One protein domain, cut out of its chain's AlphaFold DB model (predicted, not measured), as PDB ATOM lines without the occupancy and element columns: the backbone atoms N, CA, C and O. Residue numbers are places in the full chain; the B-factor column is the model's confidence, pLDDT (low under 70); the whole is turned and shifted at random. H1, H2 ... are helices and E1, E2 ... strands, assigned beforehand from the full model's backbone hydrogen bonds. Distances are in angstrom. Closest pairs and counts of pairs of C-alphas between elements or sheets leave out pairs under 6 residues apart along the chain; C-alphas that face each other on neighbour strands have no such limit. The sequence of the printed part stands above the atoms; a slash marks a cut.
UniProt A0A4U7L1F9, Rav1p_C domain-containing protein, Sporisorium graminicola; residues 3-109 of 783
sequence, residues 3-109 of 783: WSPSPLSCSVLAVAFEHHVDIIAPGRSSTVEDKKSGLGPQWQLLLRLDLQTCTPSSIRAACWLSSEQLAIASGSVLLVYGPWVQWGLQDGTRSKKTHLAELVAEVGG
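This is residues 3 to 109 of the 783 residues of the protein "Rav1p_C domain-containing protein" of Sporisorium graminicola (UniProt A0A4U7L1F9). Two small three-stranded sheets, E1 E2 E3 and E4 E5 E6, lie partly face to face as a loose sandwich, with helix H2 packed on the first sheet and the short hairpin E7 and E8 leading into it. Residues 31 to 38, which include H1, stick out from the body as a free arm. The printed part has 107 residues, with two named helices and eight named strands in the order E1 E2 H1 E3 E4 E5 E6 E7 E8 H2; the sheets are antiparallel and the class is mixed, helices and strands. The whole is compact, with a radius of gyration of the C-alphas of 15.0 A, yet elongated, spanning 49 by 29 by 25 A.

E1, residues 13 to 16, begins at C-alpha 13, (147.465, 192.561, 174.384). E2, residues 20 to 26, is 19.8 A long. H1 is residues 34 to 37. E3, residues 43 to 50, is 19.1 A long and bends by 56 degrees at residue 46, C-alpha (149.037, 202.325, 175.210). E4, residues 59 to 64, is 14.5 A long; E5, residues 70 to 74, 12.9 A; E6, residues 77 to 81, 13.0 A. E7, residues 84 to 86, and E8, residues 97 to 99, are 7.0 A each. H2, residues 100 to 108, is 12.0 A long and ends at C-alpha 108, (157.528, 199.064, 169.337).

E1 and E2 form a hairpin, with N 15 and O 22 at 2.8 A. E2 and E3 are antiparallel, with N 23 and O 47 at 2.8 A. H1 is not on this sheet. The meander E4 E5 E6, each strand the antiparallel neighbour of the one before, has N 73 and O 61 at 2.8 A and N 72 and O 79 at 2.8 A. The two sheets form a sandwich, two sheets face to face, their best planes 28 degrees apart; the closest C-alphas of E1 and E4 are those of Ala 16 and Ala 62, 6.5 A apart. E6 runs on into E7 at 90 degrees. In the hairpin E7 and E8, N 85 and O 98 are 2.9 A apart. H2 is on the sheet E1 E2 E3 at a height of 7.6 A, only just over E2, on which 3 of its C-alphas fall, and slantwise to the strands, at 48 degrees to E2 on the local plane. The closest C-alphas of E2 and H2, those of Pro 26 and Gly 108, are 6.0 A apart. Every O i to N i+4 pair of H2 is within hydrogen-bond range; H1 is too short for such a pair, and its 1 pair of O i and N i+3 is not within range.

The C-alphas of Lys 35 and Ser 76 are the farthest apart, 49.1 A. The printed part has no cut and no long link. The mean pLDDT of the printed part is 78.8; residues 30 to 42 and 87 to 96 are under 70.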
ATOM      1  N   TRP A   3     144.620 188.792 172.466       90.06
ATOM      2  CA  TRP A   3     145.665 189.296 171.561       90.06
ATOM      3  C   TRP A   3     145.064 189.805 170.253       90.06
ATOM      4  O   TRP A   3     144.150 189.185 169.713       90.06
ATOM      5  N   SER A   4     145.598 190.899 169.706       88.38
ATOM      6  CA  SER A   4     145.136 191.398 168.405       88.38
ATOM      7  C   SER A   4     145.431 190.375 167.289       88.38
ATOM      8  O   SER A   4     146.580 189.953 167.139       88.38
ATOM      9  N   PRO A   5     144.439 189.993 166.460       86.88
ATOM     10  CA  PRO A   5     144.635 189.092 165.326       86.88
ATOM     11  C   PRO A   5     145.198 189.809 164.084       86.88
ATOM     12  O   PRO A   5     145.469 189.162 163.074       86.88
ATOM     13  N   SER A   6     145.341 191.141 164.116       85.81
ATOM     14  CA  SER A   6     145.873 191.924 162.994       85.81
ATOM     15  C   SER A   6     147.376 191.682 162.821       85.81
ATOM     16  O   SER A   6     148.114 191.769 163.802       85.81
ATOM     17  N   PRO A   7     147.888 191.479 161.592       83.12
ATOM     18  CA  PRO A   7     149.328 191.357 161.360       83.12
ATOM     19  C   PRO A   7     150.104 192.647 161.681       83.12
ATOM     20  O   PRO A   7     151.311 192.579 161.892       83.12
ATOM     21  N   LEU A   8     149.430 193.805 161.730       81.94
ATOM     22  CA  LEU A   8     150.038 195.110 162.022       81.94
ATOM     23  C   LEU A   8     150.118 195.419 163.528       81.94
ATOM     24  O   LEU A   8     150.909 196.266 163.932       81.94
ATOM     25  N   SER A   9     149.336 194.724 164.360       81.44
ATOM     26  CA  SER A   9     149.292 194.927 165.817       81.44
ATOM     27  C   SER A   9     149.318 193.620 166.615       81.44
ATOM     28  O   SER A   9     148.939 193.604 167.779       81.44
ATOM     29  N   CYS A  10     149.817 192.522 166.039       83.19
ATOM     30  CA  CYS A  10     149.844 191.182 166.655       83.19
ATOM     31  C   CYS A  10     150.616 191.087 167.988       83.19
ATOM     32  O   CYS A  10     150.484 190.110 168.720       83.19
ATOM     33  N   SER A  11     151.420 192.101 168.314       82.38
ATOM     34  CA  SER A  11     152.121 192.268 169.590       82.38
ATOM     35  C   SER A  11     151.278 192.942 170.687       82.38
ATOM     36  O   SER A  11     151.753 193.062 171.816       82.38
ATOM     37  N   VAL A  12     150.054 193.383 170.382       89.19
ATOM     38  CA  VAL A  12     149.152 194.075 171.312       89.19
ATOM     39  C   VAL A  12     148.312 193.085 172.112       89.19
ATOM     40  O   VAL A  12     147.652 192.205 171.552       89.19
ATOM     41  N   LEU A  13     148.274 193.302 173.425       91.69
ATOM     42  CA  LEU A  13     147.465 192.561 174.384       91.69
ATOM     43  C   LEU A  13     146.416 193.494 175.007       91.69
ATOM     44  O   LEU A  13     146.751 194.573 175.491       91.69
ATOM     45  N   ALA A  14     145.154 193.064 175.042       91.94
ATOM     46  CA  ALA A  14     144.106 193.719 175.821       91.94
ATOM     47  C   ALA A  14     143.910 192.990 177.158       91.94
ATOM     48  O   ALA A  14     143.588 191.795 177.200       91.94
ATOM     49  N   VAL A  15     144.074 193.715 178.263       93.12
ATOM     50  CA  VAL A  15     143.879 193.239 179.636       93.12
ATOM     51  C   VAL A  15     142.631 193.907 180.206       93.12
ATOM     52  O   VAL A  15     142.638 195.081 180.559       93.12
ATOM     53  N   ALA A  16     141.531 193.155 180.260       91.88
ATOM     54  CA  ALA A  16     140.280 193.622 180.847       91.88
ATOM     55  C   ALA A  16     140.274 193.410 182.367       91.88
ATOM     56  O   ALA A  16     140.497 192.294 182.840       91.88
ATOM     57  N   PHE A  17     139.982 194.484 183.093       91.56
ATOM     58  CA  PHE A  17     139.706 194.519 184.526       91.56
ATOM     59  C   PHE A  17     138.193 194.679 184.759       91.56
ATOM     60  O   PHE A  17     137.403 194.624 183.822       91.56
ATOM     61  N   GLU A  18     137.761 194.880 186.005       89.69
ATOM     62  CA  GLU A  18     136.332 194.954 186.344       89.69
ATOM     63  C   GLU A  18     135.596 196.125 185.669       89.69
ATOM     64  O   GLU A  18     134.446 195.968 185.258       89.69
ATOM     65  N   HIS A  19     136.263 197.275 185.503       88.25
ATOM     66  CA  HIS A  19     135.658 198.512 184.983       88.25
ATOM     67  C   HIS A  19     136.472 199.233 183.895       88.25
ATOM     68  O   HIS A  19     136.033 200.262 183.385       88.25
ATOM     69  N   HIS A  20     137.648 198.723 183.524       90.38
ATOM     70  CA  HIS A  20     138.473 199.302 182.461       90.38
ATOM     71  C   HIS A  20     139.202 198.215 181.668       90.38
ATOM     72  O   HIS A  20     139.367 197.092 182.147       90.38
ATOM     73  N   VAL A  21     139.656 198.549 180.459       91.00
ATOM     74  CA  VAL A  21     140.542 197.690 179.663       91.00
ATOM     75  C   VAL A  21     141.828 198.433 179.346       91.00
ATOM     76  O   VAL A  21     141.790 199.508 178.750       91.00
ATOM     77  N   ASP A  22     142.956 197.833 179.708       91.62
ATOM     78  CA  ASP A  22     144.285 198.318 179.358       91.62
ATOM     79  C   ASP A  22     144.772 197.613 178.088       91.62
ATOM     80  O   ASP A  22     144.895 196.388 178.038       91.62
ATOM     81  N   ILE A  23     145.048 198.396 177.052       89.94
ATOM     82  CA  ILE A  23     145.683 197.957 175.811       89.94
ATOM     83  C   ILE A  23     147.180 198.210 175.967       89.94
ATOM     84  O   ILE A  23     147.604 199.360 176.100       89.94
ATOM     85  N   ILE A  24     147.978 197.146 175.953       90.69
ATOM     86  CA  ILE A  24     149.425 197.199 176.181       90.69
ATOM     87  C   ILE A  24     150.195 196.609 174.996       90.69
ATOM     88  O   ILE A  24     149.722 195.690 174.326       90.69
ATOM     89  N   ALA A  25     151.398 197.124 174.753       89.19
ATOM     90  CA  ALA A  25     152.308 196.649 173.712       89.19
ATOM     91  C   ALA A  25     153.748 196.571 174.252       89.19
ATOM     92  O   ALA A  25     154.082 197.287 175.200       89.19
ATOM     93  N   PRO A  26     154.626 195.726 173.684       86.81
ATOM     94  CA  PRO A  26     156.037 195.732 174.043       86.81
ATOM     95  C   PRO A  26     156.685 197.033 173.550       86.81
ATOM     96  O   PRO A  26     156.694 197.308 172.349       86.81
ATOM     97  N   GLY A  27     157.233 197.823 174.472       83.12
ATOM     98  CA  GLY A  27     158.012 199.011 174.140       83.12
ATOM     99  C   GLY A  27     159.373 198.659 173.538       83.12
ATOM    100  O   GLY A  27     159.908 197.562 173.747       83.12
ATOM    101  N   ARG A  28     159.956 199.609 172.797       84.19
ATOM    102  CA  ARG A  28     161.346 199.522 172.331       84.19
ATOM    103  C   ARG A  28     162.313 199.371 173.513       84.19
ATOM    104  O   ARG A  28     162.193 200.058 174.521       84.19
ATOM    105  N   SER A  29     163.314 198.503 173.374       75.19
ATOM    106  CA  SER A  29     164.403 198.380 174.354       75.19
ATOM    107  C   SER A  29     165.441 199.488 174.143       75.19
ATOM    108  O   SER A  29     166.038 199.561 173.064       75.19
ATOM    109  N   SER A  30     165.676 200.322 175.158       66.38
ATOM    110  CA  SER A  30     166.628 201.437 175.104       66.38
ATOM    111  C   SER A  30     167.959 201.097 175.779       66.38
ATOM    112  O   SER A  30     168.065 201.052 177.002       66.38
ATOM    113  N   THR A  31     169.028 200.998 174.981       59.56
ATOM    114  CA  THR A  31     170.404 200.816 175.487       59.56
ATOM    115  C   THR A  31     170.933 201.997 176.309       59.56
ATOM    116  O   THR A  31     172.028 201.907 176.863       59.56
ATOM    117  N   VAL A  32     170.211 203.123 176.344       53.91
ATOM    118  CA  VAL A  32     170.560 204.309 177.145       53.91
ATOM    119  C   VAL A  32     169.913 204.238 178.534       53.91
ATOM    120  O   VAL A  32     170.522 204.660 179.514       53.91
ATOM    121  N   GLU A  33     168.718 203.653 178.638       46.56
ATOM    122  CA  GLU A  33     167.951 203.549 179.888       46.56
ATOM    123  C   GLU A  33     168.230 202.252 180.661       46.56
ATOM    124  O   GLU A  33     168.135 202.244 181.892       46.56
ATOM    125  N   ASP A  34     168.661 201.185 179.971       48.25
ATOM    126  CA  ASP A  34     169.064 199.899 180.570       48.25
ATOM    127  C   ASP A  34     170.050 200.083 181.743       48.25
ATOM    128  O   ASP A  34     169.937 199.396 182.761       48.25
ATOM    129  N   LYS A  35     170.969 201.062 181.642       48.50
ATOM    130  CA  LYS A  35     171.952 201.396 182.692       48.50
ATOM    131  C   LYS A  35     171.327 201.774 184.043       48.50
ATOM    132  O   LYS A  35     171.994 201.624 185.059       48.50
ATOM    133  N   LYS A  36     170.098 202.307 184.070       40.69
ATOM    134  CA  LYS A  36     169.486 202.879 185.287       40.69
ATOM    135  C   LYS A  36     168.441 201.992 185.957       40.69
ATOM    136  O   LYS A  36     168.053 202.293 187.080       40.69
ATOM    137  N   SER A  37     167.954 200.945 185.288       39.62
ATOM    138  CA  SER A  37     166.808 200.174 185.797       39.62
ATOM    139  C   SER A  37     166.982 198.656 185.781       39.62
ATOM    140  O   SER A  37     166.379 197.990 186.618       39.62
ATOM    141  N   GLY A  38     167.771 198.078 184.865       44.34
ATOM    142  CA  GLY A  38     167.892 196.617 184.730       44.34
ATOM    143  C   GLY A  38     166.575 195.886 184.406       44.34
ATOM    144  O   GLY A  38     166.550 194.654 184.362       44.34
ATOM    145  N   LEU A  39     165.483 196.621 184.172       46.19
ATOM    146  CA  LEU A  39     164.216 196.081 183.705       46.19
ATOM    147  C   LEU A  39     164.335 195.812 182.206       46.19
ATOM    148  O   LEU A  39     164.615 196.721 181.431       46.19
ATOM    149  N   GLY A  40     164.097 194.558 181.812       54.41
ATOM    150  CA  GLY A  40     164.024 194.154 180.407       54.41
ATOM    151  C   GLY A  40     162.853 194.808 179.651       54.41
ATOM    152  O   GLY A  40     162.221 195.722 180.177       54.41
ATOM    153  N   PRO A  41     162.522 194.341 178.428       58.41
ATOM    154  CA  PRO A  41     161.562 195.011 177.545       58.41
ATOM    155  C   PRO A  41     160.243 195.305 178.265       58.41
ATOM    156  O   PRO A  41     159.492 194.390 178.613       58.41
ATOM    157  N   GLN A  42     159.999 196.592 178.512       69.94
ATOM    158  CA  GLN A  42     158.871 197.040 179.310       69.94
ATOM    159  C   GLN A  42     157.604 196.997 178.458       69.94
ATOM    160  O   GLN A  42     157.576 197.462 177.318       69.94
ATOM    161  N   TRP A  43     156.539 196.426 179.017       83.81
ATOM    162  CA  TRP A  43     155.211 196.536 178.430       83.81
ATOM    163  C   TRP A  43     154.701 197.948 178.679       83.81
ATOM    164  O   TRP A  43     154.453 198.328 179.824       83.81
ATOM    165  N   GLN A  44     154.563 198.727 177.612       84.38
ATOM    166  CA  GLN A  44     154.037 200.075 177.692       84.38
ATOM    167  C   GLN A  44     152.510 200.019 177.627       84.38
ATOM    168  O   GLN A  44     151.930 199.381 176.741       84.38
ATOM    169  N   LEU A  45     151.859 200.703 178.569       86.69
ATOM    170  CA  LEU A  45     150.439 200.999 178.459       86.69
ATOM    171  C   LEU A  45     150.253 201.939 177.273       86.69
ATOM    172  O   LEU A  45     150.745 203.066 177.293       86.69
ATOM    173  N   LEU A  46     149.548 201.459 176.252       84.44
ATOM    174  CA  LEU A  46     149.037 202.325 175.210       84.44
ATOM    175  C   LEU A  46     147.808 203.035 175.783       84.44
ATOM    176  O   LEU A  46     147.874 204.174 176.234       84.44
ATOM    177  N   LEU A  47     146.670 202.355 175.794       85.88
ATOM    178  CA  LEU A  47     145.374 202.992 175.984       85.88
ATOM    179  C   LEU A  47     144.654 202.360 177.166       85.88
ATOM    180  O   LEU A  47     144.476 201.145 177.200       85.88
ATOM    181  N   ARG A  48     144.186 203.193 178.096       88.31
ATOM    182  CA  ARG A  48     143.237 202.791 179.136       88.31
ATOM    183  C   ARG A  48     141.831 203.201 178.717       88.31
ATOM    184  O   ARG A  48     141.517 204.386 178.648       88.31
ATOM    185  N   LEU A  49     140.987 202.213 178.447       87.50
ATOM    186  CA  LEU A  49     139.570 202.397 178.153       87.50
ATOM    187  C   LEU A  49     138.781 202.293 179.461       87.50
ATOM    188  O   LEU A  49     138.476 201.188 179.908       87.50
ATOM    189  N   ASP A  50     138.483 203.431 180.088       86.50
ATOM    190  CA  ASP A  50     137.653 203.489 181.296       86.50
ATOM    191  C   ASP A  50     136.159 203.497 180.942       86.50
ATOM    192  O   ASP A  50     135.639 204.429 180.321       86.50
ATOM    193  N   LEU A  51     135.466 202.436 181.353       85.19
ATOM    194  CA  LEU A  51     134.070 202.189 181.019       85.19
ATOM    195  C   LEU A  51     133.103 202.691 182.091       85.19
ATOM    196  O   LEU A  51     131.902 202.708 181.821       85.19
ATOM    197  N   GLN A  52     133.582 203.179 183.245       82.69
ATOM    198  CA  GLN A  52     132.722 203.811 184.260       82.69
ATOM    199  C   GLN A  52     131.970 205.027 183.698       82.69
ATOM    200  O   GLN A  52     130.849 205.318 184.111       82.69
ATOM    201  N   THR A  53     132.559 205.697 182.703       78.62
ATOM    202  CA  THR A  53     131.950 206.820 181.972       78.62
ATOM    203  C   THR A  53     130.779 206.409 181.068       78.62
ATOM    204  O   THR A  53     129.939 207.247 180.745       78.62
ATOM    205  N   CYS A  54     130.705 205.138 180.656       80.38
ATOM    206  CA  CYS A  54     129.689 204.618 179.733       80.38
ATOM    207  C   CYS A  54     128.668 203.700 180.421       80.38
ATOM    208  O   CYS A  54     127.484 203.739 180.090       80.38
ATOM    209  N   THR A  55     129.109 202.856 181.358       82.12
ATOM    210  CA  THR A  55     128.272 201.866 182.048       82.12
ATOM    211  C   THR A  55     128.748 201.637 183.488       82.12
ATOM    212  O   THR A  55     129.926 201.350 183.681       82.12
ATOM    213  N   PRO A  56     127.854 201.614 184.497       83.38
ATOM    214  CA  PRO A  56     128.211 201.230 185.867       83.38
ATOM    215  C   PRO A  56     128.332 199.704 186.062       83.38
ATOM    216  O   PRO A  56     128.622 199.240 187.160       83.38
ATOM    217  N   SER A  57     128.046 198.907 185.026       86.94
ATOM    218  CA  SER A  57     128.183 197.446 185.058       86.94
ATOM    219  C   SER A  57     129.647 197.015 184.943       86.94
ATOM    220  O   SER A  57     130.471 197.733 184.376       86.94
ATOM    221  N   SER A  58     129.964 195.829 185.463       89.69
ATOM    222  CA  SER A  58     131.281 195.220 185.290       89.69
ATOM    223  C   SER A  58     131.452 194.609 183.895       89.69
ATOM    224  O   SER A  58     130.497 194.124 183.271       89.69
ATOM    225  N   ILE A  59     132.694 194.612 183.409       89.94
ATOM    226  CA  ILE A  59     133.067 193.970 182.147       89.94
ATOM    227  C   ILE A  59     132.911 192.456 182.292       89.94
ATOM    228  O   ILE A  59     133.486 191.834 183.183       89.94
ATOM    229  N   ARG A  60     132.158 191.847 181.372       89.50
ATOM    230  CA  ARG A  60     131.943 190.396 181.320       89.50
ATOM    231  C   ARG A  60     132.840 189.698 180.302       89.50
ATOM    232  O   ARG A  60     133.208 188.546 180.510       89.50
ATOM    233  N   ALA A  61     133.172 190.376 179.204       88.25
ATOM    234  CA  ALA A  61     134.099 189.883 178.191       88.25
ATOM    235  C   ALA A  61     134.729 191.048 177.415       88.25
ATOM    236  O   ALA A  61     134.097 192.087 177.232       88.25
ATOM    237  N   ALA A  62     135.942 190.841 176.910       90.75
ATOM    238  CA  ALA A  62     136.572 191.683 175.900       90.75
ATOM    239  C   ALA A  62     137.257 190.771 174.872       90.75
ATOM    240  O   ALA A  62     137.860 189.773 175.271       90.75
ATOM    241  N   CYS A  63     137.122 191.084 173.585       91.81
ATOM    242  CA  CYS A  63     137.609 190.270 172.473       91.81
ATOM    243  C   CYS A  63     138.007 191.167 171.294       91.81
ATOM    244  O   CYS A  63     137.280 192.108 170.958       91.81
ATOM    245  N   TRP A  64     139.143 190.885 170.661       91.38
ATOM    246  CA  TRP A  64     139.554 191.564 169.440       91.38
ATOM    247  C   TRP A  64     138.764 191.066 168.230       91.38
ATOM    248  O   TRP A  64     138.558 189.872 168.018       91.38
ATOM    249  N   LEU A  65     138.358 192.010 167.393       88.12
ATOM    250  CA  LEU A  65     137.782 191.767 166.082       88.12
ATOM    251  C   LEU A  65     138.863 191.900 164.998       88.12
ATOM    252  O   LEU A  65     139.982 192.363 165.229       88.12
ATOM    253  N   SER A  66     138.505 191.532 163.768       78.50
ATOM    254  CA  SER A  66     139.278 191.897 162.580       78.50
ATOM    255  C   SER A  66     139.471 193.416 162.482       78.50
ATOM    256  O   SER A  66     138.581 194.177 162.859       78.50
ATOM    257  N   SER A  67     140.589 193.849 161.894       79.31
ATOM    258  CA  SER A  67     140.883 195.267 161.634       79.31
ATOM    259  C   SER A  67     141.002 196.140 162.891       79.31
ATOM    260  O   SER A  67     140.542 197.276 162.899       79.31
ATOM    261  N   GLU A  68     141.662 195.624 163.935       84.94
ATOM    262  CA  GLU A  68     142.140 196.407 165.097       84.94
ATOM    263  C   GLU A  68     141.034 197.065 165.933       84.94
ATOM    264  O   GLU A  68     141.244 198.075 166.607       84.94
ATOM    265  N   GLN A  69     139.846 196.464 165.898       88.62
ATOM    266  CA  GLN A  69     138.714 196.843 166.729       88.62
ATOM    267  C   GLN A  69     138.622 195.936 167.955       88.62
ATOM    268  O   GLN A  69     138.826 194.729 167.858       88.62
ATOM    269  N   LEU A  70     138.268 196.504 169.104       90.38
ATOM    270  CA  LEU A  70     138.091 195.782 170.361       90.38
ATOM    271  C   LEU A  70     136.620 195.837 170.781       90.38
ATOM    272  O   LEU A  70     136.085 196.919 171.030       90.38
ATOM    273  N   ALA A  71     135.972 194.676 170.877       91.81
ATOM    274  CA  ALA A  71     134.610 194.543 171.377       91.81
ATOM    275  C   ALA A  71     134.618 194.235 172.881       91.81
ATOM    276  O   ALA A  71     135.303 193.318 173.331       91.81
ATOM    277  N   ILE A  72     133.837 194.984 173.657       91.81
ATOM    278  CA  ILE A  72     133.755 194.894 175.117       91.81
ATOM    279  C   ILE A  72     132.287 194.744 175.517       91.81
ATOM    280  O   ILE A  72     131.455 195.590 175.191       91.81
ATOM    281  N   ALA A  73     131.959 193.667 176.230       91.25
ATOM    282  CA  ALA A  73     130.622 193.399 176.746       91.25
ATOM    283  C   ALA A  73     130.539 193.783 178.231       91.25
ATOM    284  O   ALA A  73     131.249 193.206 179.061       91.25
ATOM    285  N   SER A  74     129.650 194.719 178.565       89.75
ATOM    286  CA  SER A  74     129.392 195.200 179.928       89.75
ATOM    287  C   SER A  74     127.888 195.203 180.198       89.75
ATOM    288  O   SER A  74     127.123 195.888 179.516       89.75
ATOM    289  N   GLY A  75     127.439 194.409 181.175       85.88
ATOM    290  CA  GLY A  75     126.014 194.244 181.476       85.88
ATOM    291  C   GLY A  75     125.189 193.809 180.253       85.88
ATOM    292  O   GLY A  75     125.329 192.685 179.772       85.88
ATOM    293  N   SER A  76     124.320 194.702 179.770       86.12
ATOM    294  CA  SER A  76     123.470 194.531 178.579       86.12
ATOM    295  C   SER A  76     123.977 195.267 177.328       86.12
ATOM    296  O   SER A  76     123.288 195.265 176.308       86.12
ATOM    297  N   VAL A  77     125.151 195.904 177.386       88.31
ATOM    298  CA  VAL A  77     125.705 196.738 176.309       88.31
ATOM    299  C   VAL A  77     126.957 196.086 175.718       88.31
ATOM    300  O   VAL A  77     127.812 195.570 176.439       88.31
ATOM    301  N   LEU A  78     127.073 196.141 174.390       90.38
ATOM    302  CA  LEU A  78     128.289 195.812 173.650       90.38
ATOM    303  C   LEU A  78     128.877 197.110 173.087       90.38
ATOM    304  O   LEU A  78     128.211 197.813 172.328       90.38
ATOM    305  N   LEU A  79     130.113 197.426 173.464       88.19
ATOM    306  CA  LEU A  79     130.850 198.605 173.016       88.19
ATOM    307  C   LEU A  79     131.987 198.164 172.095       88.19
ATOM    308  O   LEU A  79     132.664 197.180 172.384       88.19
ATOM    309  N   VAL A  80     132.200 198.878 170.989       89.19
ATOM    310  CA  VAL A  80     133.279 198.592 170.032       89.19
ATOM    311  C   VAL A  80     134.178 199.817 169.924       89.19
ATOM    312  O   VAL A  80     133.706 200.909 169.612       89.19
ATOM    313  N   TYR A  81     135.467 199.626 170.190       85.88
ATOM    314  CA  TYR A  81     136.499 200.661 170.138       85.88
ATOM    315  C   TYR A  81     137.458 200.415 168.970       85.88
ATOM    316  O   TYR A  81     137.697 199.269 168.595       85.88
ATOM    317  N   GLY A  82     138.044 201.486 168.429       80.12
ATOM    318  CA  GLY A  82     139.017 201.426 167.333       80.12
ATOM    319  C   GLY A  82     138.403 201.448 165.920       80.12
ATOM    320  O   GLY A  82     137.188 201.581 165.759       80.12
ATOM    321  N   PRO A  83     139.235 201.357 164.866       82.25
ATOM    322  CA  PRO A  83     140.698 201.257 164.928       82.25
ATOM    323  C   PRO A  83     141.398 202.609 165.140       82.25
ATOM    324  O   PRO A  83     142.579 202.656 165.472       82.25
ATOM    325  N   TRP A  84     140.668 203.714 164.968       86.44
ATOM    326  CA  TRP A  84     141.152 205.067 165.233       86.44
ATOM    327  C   TRP A  84     140.946 205.414 166.700       86.44
ATOM    328  O   TRP A  84     139.819 205.342 167.196       86.44
ATOM    329  N   VAL A  85     142.009 205.833 167.379       81.25
ATOM    330  CA  VAL A  85     141.964 206.191 168.798       81.25
ATOM    331  C   VAL A  85     142.497 207.606 168.997       81.25
ATOM    332  O   VAL A  85     143.300 208.111 168.214       81.25
ATOM    333  N   GLN A  86     141.994 208.291 170.022       71.69
ATOM    334  CA  GLN A  86     142.547 209.567 170.464       71.69
ATOM    335  C   GLN A  86     143.708 209.282 171.407       71.69
ATOM    336  O   GLN A  86     143.504 208.793 172.517       71.69
ATOM    337  N   TRP A  87     144.919 209.567 170.939       57.72
ATOM    338  CA  TRP A  87     146.123 209.473 171.747       57.72
ATOM    339  C   TRP A  87     146.406 210.810 172.432       57.72
ATOM    340  O   TRP A  87     146.366 211.868 171.797       57.72
ATOM    341  N   GLY A  88     146.720 210.750 173.724       54.69
ATOM    342  CA  GLY A  88     147.212 211.878 174.500       54.69
ATOM    343  C   GLY A  88     148.404 211.433 175.334       54.69
ATOM    344  O   GLY A  88     148.222 210.810 176.379       54.69
ATOM    345  N   LEU A  89     149.615 211.766 174.879       46.16
ATOM    346  CA  LEU A  89     150.777 211.784 175.767       46.16
ATOM    347  C   LEU A  89     150.525 212.827 176.873       46.16
ATOM    348  O   LEU A  89     149.771 213.777 176.666       46.16
ATOM    349  N   GLN A  90     151.163 212.688 178.040       45.75
ATOM    350  CA  GLN A  90     150.978 213.646 179.143       45.75
ATOM    351  C   GLN A  90     151.534 215.056 178.846       45.75
ATOM    352  O   GLN A  90     151.181 216.000 179.551       45.75
ATOM    353  N   ASP A  91     152.326 215.221 177.781       37.75
ATOM    354  CA  ASP A  91     152.706 216.528 177.237       37.75
ATOM    355  C   ASP A  91     151.607 217.081 176.317       37.75
ATOM    356  O   ASP A  91     151.257 216.465 175.307       37.75
ATOM    357  N   GLY A  92     151.093 218.270 176.660       41.16
ATOM    358  CA  GLY A  92     149.861 218.903 176.154       41.16
ATOM    359  C   GLY A  92     149.816 219.334 174.679       41.16
ATOM    360  O   GLY A  92     149.291 220.400 174.353       41.16
ATOM    361  N   THR A  93     150.335 218.514 173.772       44.62
ATOM    362  CA  THR A  93     150.130 218.633 172.327       44.62
ATOM    363  C   THR A  93     148.744 218.110 171.928       44.62
ATOM    364  O   THR A  93     148.132 217.286 172.609       44.62
ATOM    365  N   ARG A  94     148.179 218.651 170.840       47.53
ATOM    366  CA  ARG A  94     146.784 218.399 170.435       47.53
ATOM    367  C   ARG A  94     146.531 216.903 170.203       47.53
ATOM    368  O   ARG A  94     147.186 216.315 169.350       47.53
ATOM    369  N   SER A  95     145.507 216.345 170.861       56.84
ATOM    370  CA  SER A  95     144.996 214.977 170.648       56.84
ATOM    371  C   SER A  95     144.726 214.696 169.157       56.84
ATOM    372  O   SER A  95     143.638 214.980 168.638       56.84
ATOM    373  N   LYS A  96     145.703 214.103 168.467       69.06
ATOM    374  CA  LYS A  96     145.569 213.599 167.096       69.06
ATOM    375  C   LYS A  96     144.813 212.268 167.154       69.06
ATOM    376  O   LYS A  96     145.075 211.433 168.018       69.06
ATOM    377  N   LYS A  97     143.862 212.061 166.238       78.56
ATOM    378  CA  LYS A  97     143.309 210.723 165.994       78.56
ATOM    379  C   LYS A  97     144.335 209.943 165.175       78.56
ATOM    380  O   LYS A  97     144.607 210.338 164.044       78.56
ATOM    381  N   THR A  98     144.888 208.882 165.744       83.12
ATOM    382  CA  THR A  98     145.861 207.988 165.097       83.12
ATOM    383  C   THR A  98     145.279 206.583 164.982       83.12
ATOM    384  O   THR A  98     144.321 206.232 165.680       83.12
ATOM    385  N   HIS A  99     145.799 205.785 164.052       88.38
ATOM    386  CA  HIS A  99     145.403 204.379 163.932       88.38
ATOM    387  C   HIS A  99     146.117 203.542 165.004       88.38
ATOM    388  O   HIS A  99     147.262 203.843 165.344       88.38
ATOM    389  N   LEU A 100     145.506 202.466 165.511       86.06
ATOM    390  CA  LEU A 100     146.162 201.623 166.517       86.06
ATOM    391  C   LEU A 100     147.505 201.058 166.011       86.06
ATOM    392  O   LEU A 100     148.508 201.204 166.700       86.06
ATOM    393  N   ALA A 101     147.568 200.516 164.789       86.50
ATOM    394  CA  ALA A 101     148.828 200.153 164.125       86.50
ATOM    395  C   ALA A 101     149.893 201.273 164.078       86.50
ATOM    396  O   ALA A 101     151.071 200.982 164.265       86.50
ATOM    397  N   GLU A 102     149.508 202.537 163.840       86.62
ATOM    398  CA  GLU A 102     150.435 203.689 163.807       86.62
ATOM    399  C   GLU A 102     151.063 203.884 165.196       86.62
ATOM    400  O   GLU A 102     152.282 203.915 165.333       86.62
ATOM    401  N   LEU A 103     150.231 203.871 166.240       84.00
ATOM    402  CA  LEU A 103     150.656 203.974 167.636       84.00
ATOM    403  C   LEU A 103     151.551 202.799 168.083       84.00
ATOM    404  O   LEU A 103     152.536 202.989 168.795       84.00
ATOM    405  N   VAL A 104     151.234 201.575 167.649       86.81
ATOM    406  CA  VAL A 104     152.054 200.378 167.915       86.81
ATOM    407  C   VAL A 104     153.408 200.476 167.211       86.81
ATOM    408  O   VAL A 104     154.426 200.095 167.794       86.81
ATOM    409  N   ALA A 105     153.445 201.019 165.992       85.81
ATOM    410  CA  ALA A 105     154.684 201.265 165.264       85.81
ATOM    411  C   ALA A 105     155.545 202.352 165.935       85.81
ATOM    412  O   ALA A 105     156.755 202.164 166.046       85.81
ATOM    413  N   GLU A 106     154.950 203.430 166.458       83.56
ATOM    414  CA  GLU A 106     155.688 204.456 167.213       83.56
ATOM    415  C   GLU A 106     156.294 203.907 168.518       83.56
ATOM    416  O   GLU A 106     157.423 204.257 168.877       83.56
ATOM    417  N   VAL A 107     155.595 203.008 169.218       82.25
ATOM    418  CA  VAL A 107     156.058 202.444 170.498       82.25
ATOM    419  C   VAL A 107     157.060 201.297 170.329       82.25
ATOM    420  O   VAL A 107     158.108 201.311 170.976       82.25
ATOM    421  N   GLY A 108     156.768 200.318 169.466       82.38
ATOM    422  CA  GLY A 108     157.528 199.064 169.337       82.38
ATOM    423  C   GLY A 108     158.109 198.777 167.945       82.38
ATOM    424  O   GLY A 108     158.768 197.753 167.762       82.38
ATOM    425  N   GLY A 109     157.846 199.633 166.955       86.25
ATOM    426  CA  GLY A 109     158.203 199.413 165.553       86.25
ATOM    427  C   GLY A 109     159.616 199.864 165.152       86.25
ATOM    428  O   GLY A 109     160.470 200.155 165.996       86.25
TER     429      GLY A 109